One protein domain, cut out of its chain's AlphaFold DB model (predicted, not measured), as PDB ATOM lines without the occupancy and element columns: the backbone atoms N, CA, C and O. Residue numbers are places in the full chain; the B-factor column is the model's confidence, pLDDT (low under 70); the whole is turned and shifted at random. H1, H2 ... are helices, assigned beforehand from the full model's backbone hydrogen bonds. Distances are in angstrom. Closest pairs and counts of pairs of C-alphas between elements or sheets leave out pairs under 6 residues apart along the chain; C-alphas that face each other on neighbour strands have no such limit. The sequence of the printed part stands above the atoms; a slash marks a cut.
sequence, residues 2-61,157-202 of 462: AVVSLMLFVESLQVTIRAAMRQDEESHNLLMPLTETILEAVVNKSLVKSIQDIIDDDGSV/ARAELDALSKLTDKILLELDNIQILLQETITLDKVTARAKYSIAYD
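AT A GLANCE: This is residues 2 to 61 and 157 to 202 of the 462 residues of the protein "DNA_MISMATCH_REPAIR_2 domain-containing protein" of Brachypodium distachyon (UniProt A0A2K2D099). The longest helix, H6, crosses the first part of H1, and from there the two long helices spread apart, H6 to a tip that sticks out at residues 192 to 202 and H1 to the short H2 at its far end. Short H3 packs across H1 farther along, while H4 and H5 lie side by side, running opposite ways, at the other end of the long axis. The 106 printed residues have six named helices, H1 to H6 in chain order, and no named strand, an all-helix class. The whole is loose, with a radius of gyration of the C-alphas of 17.4 A, and elongated, spanning 58 by 29 by 21 A.

IN THESE COORDINATES: Find C-alpha 175 at (27.590, 41.615, -16.233); from there H6, residues 175 to 200, runs 36.8 A to C-alpha 200 at (23.727, 6.234, -25.448). Look back to C-alpha 2 at (35.665, 30.857, -14.381), where H1, residues 2 to 23, begins its 31.9 A. After it come H2, residues 25 to 30, 9.1 A; H3, residues 34 to 40, 10.1 A; and H4, residues 45 to 54, 14.4 A. H5, residues 157 to 173, measures 24.7 A.

HOW THE PARTS SIT: Residues 178 to 185 of H6 touch residues 3 to 10 of H1, the closest C-alphas being those of Leu 6 and Leu 182, 7.3 A, at a steep tilt of 58 degrees, the same way. H1 is the hub, touching three helices. Its residues 10 to 17 touch H3, closest at the C-alphas of Gln 14 and Leu 39, 5.8 A, and its residues 4 to 8 touch H4, closest at those of Val 4 and Val 48, 5.5 A. H3 and H6 only just touch, with 3 pairs of C-alphas within 8 A, those of Thr 37 and Glu 184 closest at 7.2 A. H4 and H5 touch at a shallow tilt of 14 degrees, opposite ways, with the C-alphas of Ile 51 and Leu 167 closest at 7.1 A. The helix packing is part aligned, part crossed: 2 of 5 touching pairs are at a shallow tilt. H2 is close to but not clearly touching H1, at the C-alphas of Met 21 and His 28, 5.8 A. H5 and H6 meet only through their link, and H1 and H5 are apart. Each O i to N i+4 pair is within hydrogen-bond range in H3, H4, H5 and H6; in H1 17 of 18 are, in H2 1 of 2.

THE WHOLE: The C-alphas farthest apart, those of Arg 158 and Asp 202, are 58.8 A apart. Residues 62 to 156 are not printed, and C-alphas 61 and 157 stand 10.2 A apart across this cut, in the link from H4 to H5. The links that are printed whole are tight. Mean pLDDT of the printed part is 91.2, and no printed residue is under 70.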
ATOM      1  N   ALA A   2      36.858  31.476 -13.769       91.06
ATOM      2  CA  ALA A   2      35.665  30.857 -14.381       91.06
ATOM      3  C   ALA A   2      34.997  31.680 -15.512       91.06
ATOM      4  O   ALA A   2      34.654  31.125 -16.550       91.06
ATOM      5  N   VAL A   3      34.874  33.005 -15.348       92.19
ATOM      6  CA  VAL A   3      34.338  33.909 -16.391       92.19
ATOM      7  C   VAL A   3      35.179  33.862 -17.670       92.19
ATOM      8  O   VAL A   3      34.637  33.784 -18.767       92.19
ATOM      9  N   VAL A   4      36.508  33.845 -17.534       94.31
ATOM     10  CA  VAL A   4      37.428  33.713 -18.674       94.31
ATOM     11  C   VAL A   4      37.221  32.371 -19.368       94.31
ATOM     12  O   VAL A   4      37.116  32.338 -20.589       94.31
ATOM     13  N   SER A   5      37.104  31.277 -18.611       94.00
ATOM     14  CA  SER A   5      36.850  29.948 -19.175       94.00
ATOM     15  C   SER A   5      35.541  29.892 -19.966       94.00
ATOM     16  O   SER A   5      35.537  29.346 -21.064       94.00
ATOM     17  N   LEU A   6      34.460  30.490 -19.451       95.12
ATOM     18  CA  LEU A   6      33.179  30.598 -20.156       95.12
ATOM     19  C   LEU A   6      33.331  31.359 -21.482       95.12
ATOM     20  O   LEU A   6      32.930  30.867 -22.532       95.12
ATOM     21  N   MET A   7      33.950  32.540 -21.446       94.81
ATOM     22  CA  MET A   7      34.126  33.389 -22.628       94.81
ATOM     23  C   MET A   7      35.011  32.730 -23.695       94.81
ATOM     24  O   MET A   7      34.665  32.739 -24.876       94.81
ATOM     25  N   LEU A   8      36.123  32.112 -23.286       94.44
ATOM     26  CA  LEU A   8      37.014  31.377 -24.189       94.44
ATOM     27  C   LEU A   8      36.347  30.124 -24.764       94.44
ATOM     28  O   LEU A   8      36.584  29.783 -25.921       94.44
ATOM     29  N   PHE A   9      35.510  29.443 -23.978       94.56
ATOM     30  CA  PHE A   9      34.722  28.314 -24.459       94.56
ATOM     31  C   PHE A   9      33.775  28.745 -25.585       94.56
ATOM     32  O   PHE A   9      33.799  28.129 -26.650       94.56
ATOM     33  N   VAL A  10      33.004  29.818 -25.384       93.62
ATOM     34  CA  VAL A  10      32.088  30.339 -26.411       93.62
ATOM     35  C   VAL A  10      32.855  30.780 -27.658       93.62
ATOM     36  O   VAL A  10      32.468  30.424 -28.769       93.62
ATOM     37  N   GLU A  11      33.982  31.480 -27.501       93.19
ATOM     38  CA  GLU A  11      34.821  31.882 -28.638       93.19
ATOM     39  C   GLU A  11      35.341  30.671 -29.430       93.19
ATOM     40  O   GLU A  11      35.255  30.640 -30.659       93.19
ATOM     41  N   SER A  12      35.851  29.652 -28.734       93.88
ATOM     42  CA  SER A  12      36.304  28.404 -29.355       93.88
ATOM     43  C   SER A  12      35.163  27.722 -30.114       93.88
ATOM     44  O   SER A  12      35.318  27.352 -31.279       93.88
ATOM     45  N   LEU A  13      33.983  27.641 -29.492       91.56
ATOM     46  CA  LEU A  13      32.795  27.034 -30.080       91.56
ATOM     47  C   LEU A  13      32.353  27.763 -31.355       91.56
ATOM     48  O   LEU A  13      32.076  27.114 -32.364       91.56
ATOM     49  N   GLN A  14      32.364  29.099 -31.359       91.75
ATOM     50  CA  GLN A  14      32.081  29.903 -32.552       91.75
ATOM     51  C   GLN A  14      33.043  29.596 -33.700       91.75
ATOM     52  O   GLN A  14      32.621  29.470 -34.851       91.75
ATOM     53  N   VAL A  15      34.342  29.474 -33.412       91.75
ATOM     54  CA  VAL A  15      35.351  29.139 -34.427       91.75
ATOM     55  C   VAL A  15      35.102  27.741 -34.990       91.75
ATOM     56  O   VAL A  15      35.089  27.573 -36.211       91.75
ATOM     57  N   THR A  16      34.861  26.754 -34.124       90.38
ATOM     58  CA  THR A  16      34.584  25.373 -34.534       90.38
ATOM     59  C   THR A  16      33.325  25.278 -35.391       90.38
ATOM     60  O   THR A  16      33.358  24.641 -36.442       90.38
ATOM     61  N   ILE A  17      32.238  25.951 -35.006       87.25
ATOM     62  CA  ILE A  17      30.979  25.914 -35.760       87.25
ATOM     63  C   ILE A  17      31.111  26.616 -37.107       87.25
ATOM     64  O   ILE A  17      30.699  26.052 -38.116       87.25
ATOM     65  N   ARG A  18      31.764  27.785 -37.179       88.00
ATOM     66  CA  ARG A  18      32.034  28.444 -38.470       88.00
ATOM     67  C   ARG A  18      32.863  27.562 -39.402       88.00
ATOM     68  O   ARG A  18      32.653  27.591 -40.612       88.00
ATOM     69  N   ALA A  19      33.819  26.806 -38.861       87.88
ATOM     70  CA  ALA A  19      34.609  25.864 -39.645       87.88
ATOM     71  C   ALA A  19      33.757  24.686 -40.145       87.88
ATOM     72  O   ALA A  19      33.849  24.351 -41.324       87.88
ATOM     73  N   ALA A  20      32.904  24.116 -39.288       84.94
ATOM     74  CA  ALA A  20      31.994  23.031 -39.652       84.94
ATOM     75  C   ALA A  20      30.971  23.461 -40.720       84.94
ATOM     76  O   ALA A  20      30.805  22.769 -41.718       84.94
ATOM     77  N   MET A  21      30.374  24.650 -40.585       82.12
ATOM     78  CA  MET A  21      29.410  25.195 -41.556       82.12
ATOM     79  C   MET A  21      29.997  25.389 -42.957       82.12
ATOM     80  O   MET A  21      29.285  25.279 -43.945       82.12
ATOM     81  N   ARG A  22      31.299  25.681 -43.069       83.50
ATOM     82  CA  ARG A  22      31.968  25.789 -44.378       83.50
ATOM     83  C   ARG A  22      32.147  24.439 -45.070       83.50
ATOM     84  O   ARG A  22      32.403  24.420 -46.269       83.50
ATOM     85  N   GLN A  23      32.115  23.346 -44.311       83.06
ATOM     86  CA  GLN A  23      32.301  21.991 -44.826       83.06
ATOM     87  C   GLN A  23      30.967  21.327 -45.178       83.06
ATOM     88  O   GLN A  23      30.947  20.499 -46.083       83.06
ATOM     89  N   ASP A  24      29.883  21.697 -44.491       79.94
ATOM     90  CA  ASP A  24      28.559  21.099 -44.659       79.94
ATOM     91  C   ASP A  24      27.439  22.131 -44.407       79.94
ATOM     92  O   ASP A  24      27.088  22.450 -43.267       79.94
ATOM     93  N   GLU A  25      26.892  22.668 -45.498       74.56
ATOM     94  CA  GLU A  25      25.811  23.661 -45.481       74.56
ATOM     95  C   GLU A  25      24.448  23.035 -45.119       74.56
ATOM     96  O   GLU A  25      23.590  23.711 -44.548       74.56
ATOM     97  N   GLU A  26      24.248  21.734 -45.362       76.12
ATOM     98  CA  GLU A  26      23.008  21.033 -44.993       76.12
ATOM     99  C   GLU A  26      22.908  20.853 -43.473       76.12
ATOM    100  O   GLU A  26      21.864  21.142 -42.878       76.12
ATOM    101  N   SER A  27      24.015  20.482 -42.821       70.38
ATOM    102  CA  SER A  27      24.098  20.394 -41.355       70.38
ATOM    103  C   SER A  27      23.799  21.722 -40.654       70.38
ATOM    104  O   SER A  27      23.265  21.725 -39.543       70.38
ATOM    105  N   HIS A  28      24.119  22.858 -41.284       70.19
ATOM    106  CA  HIS A  28      23.797  24.171 -40.728       70.19
ATOM    107  C   HIS A  28      22.286  24.362 -40.595       70.19
ATOM    108  O   HIS A  28      21.814  24.666 -39.501       70.19
ATOM    109  N   ASN A  29      21.540  24.127 -41.677       74.81
ATOM    110  CA  ASN A  29      20.092  24.327 -41.718       74.81
ATOM    111  C   ASN A  29      19.349  23.400 -40.747       74.81
ATOM    112  O   ASN A  29      18.370  23.814 -40.133       74.81
ATOM    113  N   LEU A  30      19.846  22.174 -40.555       74.94
ATOM    114  CA  LEU A  30      19.276  21.207 -39.611       74.94
ATOM    115  C   LEU A  30      19.436  21.619 -38.140       74.94
ATOM    116  O   LEU A  30      18.676  21.162 -37.288       74.94
ATOM    117  N   LEU A  31      20.427  22.460 -37.830       79.81
ATOM    118  CA  LEU A  31      20.756  22.884 -36.467       79.81
ATOM    119  C   LEU A  31      20.369  24.341 -36.170       79.81
ATOM    120  O   LEU A  31      20.655  24.823 -35.072       79.81
ATOM    121  N   MET A  32      19.694  25.028 -37.095       74.62
ATOM    122  CA  MET A  32      19.030  26.317 -36.849       74.62
ATOM    123  C   MET A  32      17.861  26.058 -35.896       74.62
ATOM    124  O   MET A  32      16.893  25.414 -36.304       74.62
ATOM    125  N   PRO A  33      17.973  26.390 -34.595       83.44
ATOM    126  CA  PRO A  33      18.320  27.717 -34.046       83.44
ATOM    127  C   PRO A  33      19.587  27.756 -33.157       83.44
ATOM    128  O   PRO A  33      19.964  28.797 -32.613       83.44
ATOM    129  N   LEU A  34      20.243  26.612 -32.951       84.81
ATOM    130  CA  LEU A  34      21.399  26.482 -32.055       84.81
ATOM    131  C   LEU A  34      22.633  27.179 -32.627       84.81
ATOM    132  O   LEU A  34      23.395  27.808 -31.895       84.81
ATOM    133  N   THR A  35      22.828  27.058 -33.938       85.75
ATOM    134  CA  THR A  35      23.926  27.700 -34.665       85.75
ATOM    135  C   THR A  35      23.814  29.222 -34.611       85.75
ATOM    136  O   THR A  35      24.817  29.870 -34.323       85.75
ATOM    137  N   GLU A  36      22.617  29.788 -34.797       86.44
ATOM    138  CA  GLU A  36      22.352  31.228 -34.623       86.44
ATOM    139  C   GLU A  36      22.711  31.696 -33.217       86.44
ATOM    140  O   GLU A  36      23.543  32.589 -33.072       86.44
ATOM    141  N   THR A  37      22.185  31.017 -32.190       86.75
ATOM    142  CA  THR A  37      22.430  31.385 -30.785       86.75
ATOM    143  C   THR A  37      23.931  31.458 -30.484       86.75
ATOM    144  O   THR A  37      24.408  32.390 -29.847       86.75
ATOM    145  N   ILE A  38      24.716  30.500 -30.986       88.06
ATOM    146  CA  ILE A  38      26.164  30.487 -30.754       88.06
ATOM    147  C   ILE A  38      26.875  31.592 -31.537       88.06
ATOM    148  O   ILE A  38      27.820  32.197 -31.029       88.06
ATOM    149  N   LEU A  39      26.488  31.834 -32.788       88.44
ATOM    150  CA  LEU A  39      27.167  32.798 -33.656       88.44
ATOM    151  C   LEU A  39      26.879  34.252 -33.278       88.44
ATOM    152  O   LEU A  39      27.750  35.096 -33.506       88.44
ATOM    153  N   GLU A  40      25.706  34.525 -32.712       89.44
ATOM    154  CA  GLU A  40      25.288  35.847 -32.238       89.44
ATOM    155  C   GLU A  40      25.887  36.212 -30.872       89.44
ATOM    156  O   GLU A  40      25.977  37.395 -30.539       89.44
ATOM    157  N   ALA A  41      26.369  35.223 -30.112       88.94
ATOM    158  CA  ALA A  41      26.987  35.430 -28.809       88.94
ATOM    159  C   ALA A  41      28.159  36.438 -28.865       88.94
ATOM    160  O   ALA A  41      29.108  36.305 -29.648       88.94
ATOM    161  N   VAL A  42      28.130  37.452 -27.994       89.75
ATOM    162  CA  VAL A  42      29.134  38.528 -27.971       89.75
ATOM    163  C   VAL A  42      30.174  38.270 -26.885       89.75
ATOM    164  O   VAL A  42      29.874  38.295 -25.695       89.75
ATOM    165  N   VAL A  43      31.435  38.077 -27.286       92.31
ATOM    166  CA  VAL A  43      32.558  37.854 -26.362       92.31
ATOM    167  C   VAL A  43      33.486  39.072 -26.321       92.31
ATOM    168  O   VAL A  43      34.170  39.393 -27.296       92.31
ATOM    169  N   ASN A  44      33.576  39.731 -25.160       93.25
ATOM    170  CA  ASN A  44      34.503  40.844 -24.948       93.25
ATOM    171  C   ASN A  44      35.943  40.350 -24.682       93.25
ATOM    172  O   ASN A  44      36.347  40.079 -23.549       93.25
ATOM    173  N   LYS A  45      36.760  40.307 -25.741       92.88
ATOM    174  CA  LYS A  45      38.181  39.904 -25.676       92.88
ATOM    175  C   LYS A  45      39.048  40.822 -24.811       92.88
ATOM    176  O   LYS A  45      40.032  40.374 -24.225       92.88
ATOM    177  N   SER A  46      38.699  42.107 -24.724       94.44
ATOM    178  CA  SER A  46      39.425  43.072 -23.890       94.44
ATOM    179  C   SER A  46      39.238  42.767 -22.402       94.44
ATOM    180  O   SER A  46      40.190  42.882 -21.622       94.44
ATOM    181  N   LEU A  47      38.037  42.331 -22.004       94.75
ATOM    182  CA  LEU A  47      37.773  41.886 -20.638       94.75
ATOM    183  C   LEU A  47      38.544  40.600 -20.316       94.75
ATOM    184  O   LEU A  47      39.215  40.553 -19.288       94.75
ATOM    185  N   VAL A  48      38.517  39.605 -21.211       95.25
ATOM    186  CA  VAL A  48      39.281  38.352 -21.052       95.25
ATOM    187  C   VAL A  48      40.760  38.640 -20.806       95.25
ATOM    188  O   VAL A  48      41.317  38.195 -19.801       95.25
ATOM    189  N   LYS A  49      41.369  39.460 -21.670       94.81
ATOM    190  CA  LYS A  49      42.767  39.868 -21.526       94.81
ATOM    191  C   LYS A  49      43.010  40.622 -20.216       94.81
ATOM    192  O   LYS A  49      43.956  40.308 -19.507       94.81
ATOM    193  N   SER A  50      42.127  41.557 -19.851       94.75
ATOM    194  CA  SER A  50      42.238  42.301 -18.585       94.75
ATOM    195  C   SER A  50      42.230  41.374 -17.364       94.75
ATOM    196  O   SER A  50      42.982  41.613 -16.425       94.75
ATOM    197  N   ILE A  51      41.400  40.325 -17.361       95.38
ATOM    198  CA  ILE A  51      41.366  39.348 -16.266       95.38
ATOM    199  C   ILE A  51      42.662  38.527 -16.249       95.38
ATOM    200  O   ILE A  51      43.255  38.380 -15.187       95.38
ATOM    201  N   GLN A  52      43.122  38.026 -17.399       94.62
ATOM    202  CA  GLN A  52      44.341  37.205 -17.499       94.62
ATOM    203  C   GLN A  52      45.628  37.972 -17.160       94.62
ATOM    204  O   GLN A  52      46.570  37.378 -16.630       94.62
ATOM    205  N   ASP A  53      45.668  39.277 -17.444       94.06
ATOM    206  CA  ASP A  53      46.790  40.160 -17.113       94.06
ATOM    207  C   ASP A  53      46.850  40.482 -15.602       94.06
ATOM    208  O   ASP A  53      47.912  40.846 -15.098       94.06
ATOM    209  N   ILE A  54      45.735  40.350 -14.869       96.19
ATOM    210  CA  ILE A  54      45.636  40.694 -13.437       96.19
ATOM    211  C   ILE A  54      45.637  39.454 -12.538       96.19
ATOM    212  O   ILE A  54      46.237  39.500 -11.469       96.19
ATOM    213  N   ILE A  55      44.972  38.370 -12.936       95.69
ATOM    214  CA  ILE A  55      44.730  37.184 -12.105       95.69
ATOM    215  C   ILE A  55      45.461  35.974 -12.696       95.69
ATOM    216  O   ILE A  55      45.469  35.775 -13.914       95.69
ATOM    217  N   ASP A  56      46.079  35.173 -11.833       93.75
ATOM    218  CA  ASP A  56      46.702  33.899 -12.187       93.75
ATOM    219  C   ASP A  56      45.756  32.703 -12.045       93.75
ATOM    220  O   ASP A  56      44.658  32.808 -11.494       93.75
ATOM    221  N   ASP A  57      46.166  31.555 -12.576       89.62
ATOM    222  CA  ASP A  57      45.332  30.348 -12.605       89.62
ATOM    223  C   ASP A  57      44.971  29.850 -11.191       89.62
ATOM    224  O   ASP A  57      43.895  29.280 -10.991       89.62
ATOM    225  N   ASP A  58      45.827  30.122 -10.199       91.44
ATOM    226  CA  ASP A  58      45.602  29.820  -8.779       91.44
ATOM    227  C   ASP A  58      44.725  30.859  -8.048       91.44
ATOM    228  O   ASP A  58      44.355  30.662  -6.890       91.44
ATOM    229  N   GLY A  59      44.347  31.950  -8.725       89.56
ATOM    230  CA  GLY A  59      43.544  33.044  -8.180       89.56
ATOM    231  C   GLY A  59      44.349  34.179  -7.539       89.56
ATOM    232  O   GLY A  59      43.740  35.146  -7.076       89.56
ATOM    233  N   SER A  60      45.681  34.103  -7.526       93.19
ATOM    234  CA  SER A  60      46.544  35.179  -7.033       93.19
ATOM    235  C   SER A  60      46.596  36.375  -7.997       93.19
ATOM    236  O   SER A  60      46.335  36.255  -9.197       93.19
ATOM    237  N   VAL A  61      46.911  37.566  -7.473       96.31
ATOM    238  CA  VAL A  61      47.099  38.774  -8.295       96.31
ATOM    239  C   VAL A  61      48.519  38.781  -8.863       96.31
ATOM    240  O   VAL A  61      49.489  38.666  -8.113       96.31
ATOM    241  N   ALA A 157      49.150  45.216  -0.347       95.56
ATOM    242  CA  ALA A 157      47.737  44.900  -0.141       95.56
ATOM    243  C   ALA A 157      46.807  45.990  -0.706       95.56
ATOM    244  O   ALA A 157      45.779  45.693  -1.312       95.56
ATOM    245  N   ARG A 158      47.180  47.269  -0.554       96.81
ATOM    246  CA  ARG A 158      46.423  48.385  -1.131       96.81
ATOM    247  C   ARG A 158      46.427  48.352  -2.660       96.81
ATOM    248  O   ARG A 158      45.363  48.478  -3.261       96.81
ATOM    249  N   ALA A 159      47.592  48.161  -3.274       96.31
ATOM    250  CA  ALA A 159      47.730  48.100  -4.726       96.31
ATOM    251  C   ALA A 159      46.984  46.899  -5.334       96.31
ATOM    252  O   ALA A 159      46.390  47.029  -6.405       96.31
ATOM    253  N   GLU A 160      46.960  45.752  -4.645       96.81
ATOM    254  CA  GLU A 160      46.140  44.596  -5.029       96.81
ATOM    255  C   GLU A 160      44.648  44.933  -4.999       96.81
ATOM    256  O   GLU A 160      43.950  44.699  -5.986       96.81
ATOM    257  N   LEU A 161      44.160  45.540  -3.910       96.44
ATOM    258  CA  LEU A 161      42.761  45.959  -3.800       96.44
ATOM    259  C   LEU A 161      42.373  46.973  -4.880       96.44
ATOM    260  O   LEU A 161      41.303  46.849  -5.474       96.44
ATOM    261  N   ASP A 162      43.234  47.947  -5.176       96.25
ATOM    262  CA  ASP A 162      42.968  48.951  -6.207       96.25
ATOM    263  C   ASP A 162      42.944  48.326  -7.618       96.25
ATOM    264  O   ASP A 162      42.123  48.712  -8.456       96.25
ATOM    265  N   ALA A 163      43.808  47.340  -7.897       95.56
ATOM    266  CA  ALA A 163      43.782  46.588  -9.154       95.56
ATOM    267  C   ALA A 163      42.512  45.733  -9.285       95.56
ATOM    268  O   ALA A 163      41.861  45.749 -10.335       95.56
ATOM    269  N   LEU A 164      42.129  45.033  -8.213       96.00
ATOM    270  CA  LEU A 164      40.916  44.219  -8.169       96.00
ATOM    271  C   LEU A 164      39.654  45.075  -8.303       96.00
ATOM    272  O   LEU A 164      38.793  44.725  -9.097       96.00
ATOM    273  N   SER A 165      39.571  46.225  -7.628       96.56
ATOM    274  CA  SER A 165      38.431  47.146  -7.743       96.56
ATOM    275  C   SER A 165      38.215  47.599  -9.187       96.56
ATOM    276  O   SER A 165      37.105  47.507  -9.704       96.56
ATOM    277  N   LYS A 166      39.286  48.008  -9.882       95.12
ATOM    278  CA  LYS A 166      39.210  48.402 -11.300       95.12
ATOM    279  C   LYS A 166      38.760  47.251 -12.198       95.12
ATOM    280  O   LYS A 166      38.077  47.474 -13.196       95.12
ATOM    281  N   LEU A 167      39.179  46.023 -11.886       95.38
ATOM    282  CA  LEU A 167      38.735  44.841 -12.616       95.38
ATOM    283  C   LEU A 167      37.257  44.543 -12.342       95.38
ATOM    284  O   LEU A 167      36.520  44.245 -13.277       95.38
ATOM    285  N   THR A 168      36.815  44.664 -11.091       95.94
ATOM    286  CA  THR A 168      35.412  44.514 -10.698       95.94
ATOM    287  C   THR A 168      34.523  45.512 -11.431       95.94
ATOM    288  O   THR A 168      33.506  45.097 -11.979       95.94
ATOM    289  N   ASP A 169      34.928  46.780 -11.541       96.38
ATOM    290  CA  ASP A 169      34.180  47.795 -12.293       96.38
ATOM    291  C   ASP A 169      34.027  47.406 -13.771       96.38
ATOM    292  O   ASP A 169      32.943  47.510 -14.344       96.38
ATOM    293  N   LYS A 170      35.095  46.886 -14.394       95.00
ATOM    294  CA  LYS A 170      35.041  46.385 -15.777       95.00
ATOM    295  C   LYS A 170      34.106  45.187 -15.935       95.00
ATOM    296  O   LYS A 170      33.411  45.103 -16.939       95.00
ATOM    297  N   ILE A 171      34.108  44.259 -14.977       95.38
ATOM    298  CA  ILE A 171      33.206  43.098 -14.994       95.38
ATOM    299  C   ILE A 171      31.757  43.556 -14.821       95.38
ATOM    300  O   ILE A 171      30.881  43.045 -15.509       95.38
ATOM    301  N   LEU A 172      31.505  44.534 -13.946       96.56
ATOM    302  CA  LEU A 172      30.165  45.057 -13.690       96.56
ATOM    303  C   LEU A 172      29.533  45.665 -14.949       96.56
ATOM    304  O   LEU A 172      28.351  45.451 -15.195       96.56
ATOM    305  N   LEU A 173      30.323  46.361 -15.772       95.19
ATOM    306  CA  LEU A 173      29.865  46.915 -17.054       95.19
ATOM    307  C   LEU A 173      29.458  45.844 -18.082       95.19
ATOM    308  O   LEU A 173      28.717  46.145 -19.008       95.19
ATOM    309  N   GLU A 174      29.941  44.612 -17.925       95.25
ATOM    310  CA  GLU A 174      29.709  43.485 -18.840       95.25
ATOM    311  C   GLU A 174      28.834  42.390 -18.212       95.25
ATOM    312  O   GLU A 174      28.685  41.308 -18.781       95.25
ATOM    313  N   LEU A 175      28.269  42.637 -17.026       94.75
ATOM    314  CA  LEU A 175      27.590  41.615 -16.233       94.75
ATOM    315  C   LEU A 175      26.416  40.980 -16.988       94.75
ATOM    316  O   LEU A 175      26.301  39.753 -17.006       94.75
ATOM    317  N   ASP A 176      25.599  41.798 -17.653       94.69
ATOM    318  CA  ASP A 176      24.447  41.329 -18.430       94.69
ATOM    319  C   ASP A 176      24.890  40.417 -19.583       94.69
ATOM    320  O   ASP A 176      24.345  39.326 -19.759       94.69
ATOM    321  N   ASN A 177      25.944  40.801 -20.310       93.56
ATOM    322  CA  ASN A 177      26.509  39.991 -21.393       93.56
ATOM    323  C   ASN A 177      27.047  38.655 -20.863       93.56
ATOM    324  O   ASN A 177      26.776  37.603 -21.437       93.56
ATOM    325  N   ILE A 178      27.767  38.669 -19.736       94.94
ATOM    326  CA  ILE A 178      28.269  37.445 -19.094       94.94
ATOM    327  C   ILE A 178      27.105  36.530 -18.691       94.94
ATOM    328  O   ILE A 178      27.191  35.311 -18.860       94.94
ATOM    329  N   GLN A 179      26.011  37.096 -18.177       95.25
ATOM    330  CA  GLN A 179      24.829  36.330 -17.792       95.25
ATOM    331  C   GLN A 179      24.118  35.717 -19.004       95.25
ATOM    332  O   GLN A 179      23.716  34.554 -18.931       95.25
ATOM    333  N   ILE A 180      24.002  36.452 -20.113       93.38
ATOM    334  CA  ILE A 180      23.460  35.938 -21.378       93.38
ATOM    335  C   ILE A 180      24.303  34.756 -21.869       93.38
ATOM    336  O   ILE A 180      23.767  33.660 -22.033       93.38
ATOM    337  N   LEU A 181      25.628  34.923 -21.962       94.31
ATOM    338  CA  LEU A 181      26.553  33.857 -22.375       94.31
ATOM    339  C   LEU A 181      26.428  32.604 -21.500       94.31
ATOM    340  O   LEU A 181      26.495  31.472 -21.990       94.31
ATOM    341  N   LEU A 182      26.242  32.788 -20.189       95.31
ATOM    342  CA  LEU A 182      26.041  31.680 -19.264       95.31
ATOM    343  C   LEU A 182      24.726  30.938 -19.552       95.31
ATOM    344  O   LEU A 182      24.723  29.708 -19.583       95.31
ATOM    345  N   GLN A 183      23.620  31.651 -19.777       93.62
ATOM    346  CA  GLN A 183      22.322  31.032 -20.077       93.62
ATOM    347  C   GLN A 183      22.311  30.308 -21.426       93.62
ATOM    348  O   GLN A 183      21.758  29.209 -21.534       93.62
ATOM    349  N   GLU A 184      22.962  30.874 -22.438       91.38
ATOM    350  CA  GLU A 184      23.156  30.225 -23.736       91.38
ATOM    351  C   GLU A 184      23.970  28.940 -23.578       91.38
ATOM    352  O   GLU A 184      23.546  27.873 -24.022       91.38
ATOM    353  N   THR A 185      25.079  28.998 -22.835       93.06
ATOM    354  CA  THR A 185      25.915  27.823 -22.553       93.06
ATOM    355  C   THR A 185      25.139  26.733 -21.808       93.06
ATOM    356  O   THR A 185      25.233  25.559 -22.164       93.06
ATOM    357  N   ILE A 186      24.310  27.097 -20.823       94.00
ATOM    358  CA  ILE A 186      23.424  26.154 -20.117       94.00
ATOM    359  C   ILE A 186      22.409  25.525 -21.080       94.00
ATOM    360  O   ILE A 186      22.091  24.340 -20.970       94.00
ATOM    361  N   THR A 187      21.875  26.301 -22.020       91.56
ATOM    362  CA  THR A 187      20.920  25.802 -23.016       91.56
ATOM    363  C   THR A 187      21.582  24.795 -23.954       91.56
ATOM    364  O   THR A 187      21.030  23.718 -24.187       91.56
ATOM    365  N   LEU A 188      22.799  25.084 -24.413       91.06
ATOM    366  CA  LEU A 188      23.598  24.168 -25.227       91.06
ATOM    367  C   LEU A 188      23.972  22.895 -24.471       91.06
ATOM    368  O   LEU A 188      23.904  21.803 -25.040       91.06
ATOM    369  N   ASP A 189      24.312  23.005 -23.187       94.25
ATOM    370  CA  ASP A 189      24.592  21.845 -22.342       94.25
ATOM    371  C   ASP A 189      23.347  20.958 -22.182       94.25
ATOM    372  O   ASP A 189      23.426  19.746 -22.380       94.25
ATOM    373  N   LYS A 190      22.159  21.548 -21.967       93.94
ATOM    374  CA  LYS A 190      20.884  20.804 -21.930       93.94
ATOM    375  C   LYS A 190      20.624  20.042 -23.229       93.94
ATOM    376  O   LYS A 190      20.250  18.871 -23.182       93.94
ATOM    377  N   VAL A 191      20.808  20.680 -24.383       91.88
ATOM    378  CA  VAL A 191      20.609  20.034 -25.693       91.88
ATOM    379  C   VAL A 191      21.634  18.923 -25.913       91.88
ATOM    380  O   VAL A 191      21.275  17.813 -26.303       91.88
ATOM    381  N   THR A 192      22.898  19.178 -25.576       92.19
ATOM    382  CA  THR A 192      23.982  18.193 -25.667       92.19
ATOM    383  C   THR A 192      23.717  16.991 -24.763       92.19
ATOM    384  O   THR A 192      23.940  15.852 -25.169       92.19
ATOM    385  N   ALA A 193      23.209  17.216 -23.550       95.06
ATOM    386  CA  ALA A 193      22.837  16.158 -22.620       95.06
ATOM    387  C   ALA A 193      21.707  15.284 -23.182       95.06
ATOM    388  O   ALA A 193      21.799  14.057 -23.110       95.06
ATOM    389  N   ARG A 194      20.686  15.890 -23.805       93.75
ATOM    390  CA  ARG A 194      19.604  15.166 -24.496       93.75
ATOM    391  C   ARG A 194      20.140  14.326 -25.651       93.75
ATOM    392  O   ARG A 194      19.853  13.137 -25.706       93.75
ATOM    393  N   ALA A 195      20.977  14.904 -26.511       91.94
ATOM    394  CA  ALA A 195      21.581  14.191 -27.636       91.94
ATOM    395  C   ALA A 195      22.464  13.022 -27.172       91.94
ATOM    396  O   ALA A 195      22.346  11.909 -27.682       91.94
ATOM    397  N   LYS A 196      23.309  13.239 -26.156       94.94
ATOM    398  CA  LYS A 196      24.135  12.180 -25.555       94.94
ATOM    399  C   LYS A 196      23.283  11.061 -24.968       94.94
ATOM    400  O   LYS A 196      23.637   9.899 -25.140       94.94
ATOM    401  N   TYR A 197      22.185  11.397 -24.289       94.12
ATOM    402  CA  TYR A 197      21.243  10.404 -23.781       94.12
ATOM    403  C   TYR A 197      20.631   9.594 -24.930       94.12
ATOM    404  O   TYR A 197      20.706   8.370 -24.901       94.12
ATOM    405  N   SER A 198      20.118  10.258 -25.972       91.94
ATOM    406  CA  SER A 198      19.551   9.592 -27.151       91.94
ATOM    407  C   SER A 198      20.551   8.635 -27.811       91.94
ATOM    408  O   SER A 198      20.211   7.485 -28.053       91.94
ATOM    409  N   ILE A 199      21.802   9.057 -28.028       92.31
ATOM    410  CA  ILE A 199      22.849   8.206 -28.629       92.31
ATOM    411  C   ILE A 199      23.205   7.028 -27.713       92.31
ATOM    412  O   ILE A 199      23.393   5.907 -28.176       92.31
ATOM    413  N   ALA A 200      23.315   7.264 -26.402       92.50
ATOM    414  CA  ALA A 200      23.727   6.234 -25.448       92.50
ATOM    415  C   ALA A 200      22.722   5.082 -25.314       92.50
ATOM    416  O   ALA A 200      23.116   3.995 -24.881       92.50
ATOM    417  N   TYR A 201      21.455   5.329 -25.652       91.44
ATOM    418  CA  TYR A 201      20.360   4.375 -25.512       91.44
ATOM    419  C   TYR A 201      19.639   4.058 -26.829       91.44
ATOM    420  O   TYR A 201      18.593   3.420 -26.782       91.44
ATOM    421  N   ASP A 202      20.204   4.461 -27.971       91.81
ATOM    422  CA  ASP A 202      19.638   4.216 -29.307       91.81
ATOM    423  C   ASP A 202      18.191   4.727 -29.441       91.81
ATOM    424  O   ASP A 202      17.277   4.027 -29.867       91.81
TER     425      ASP A 202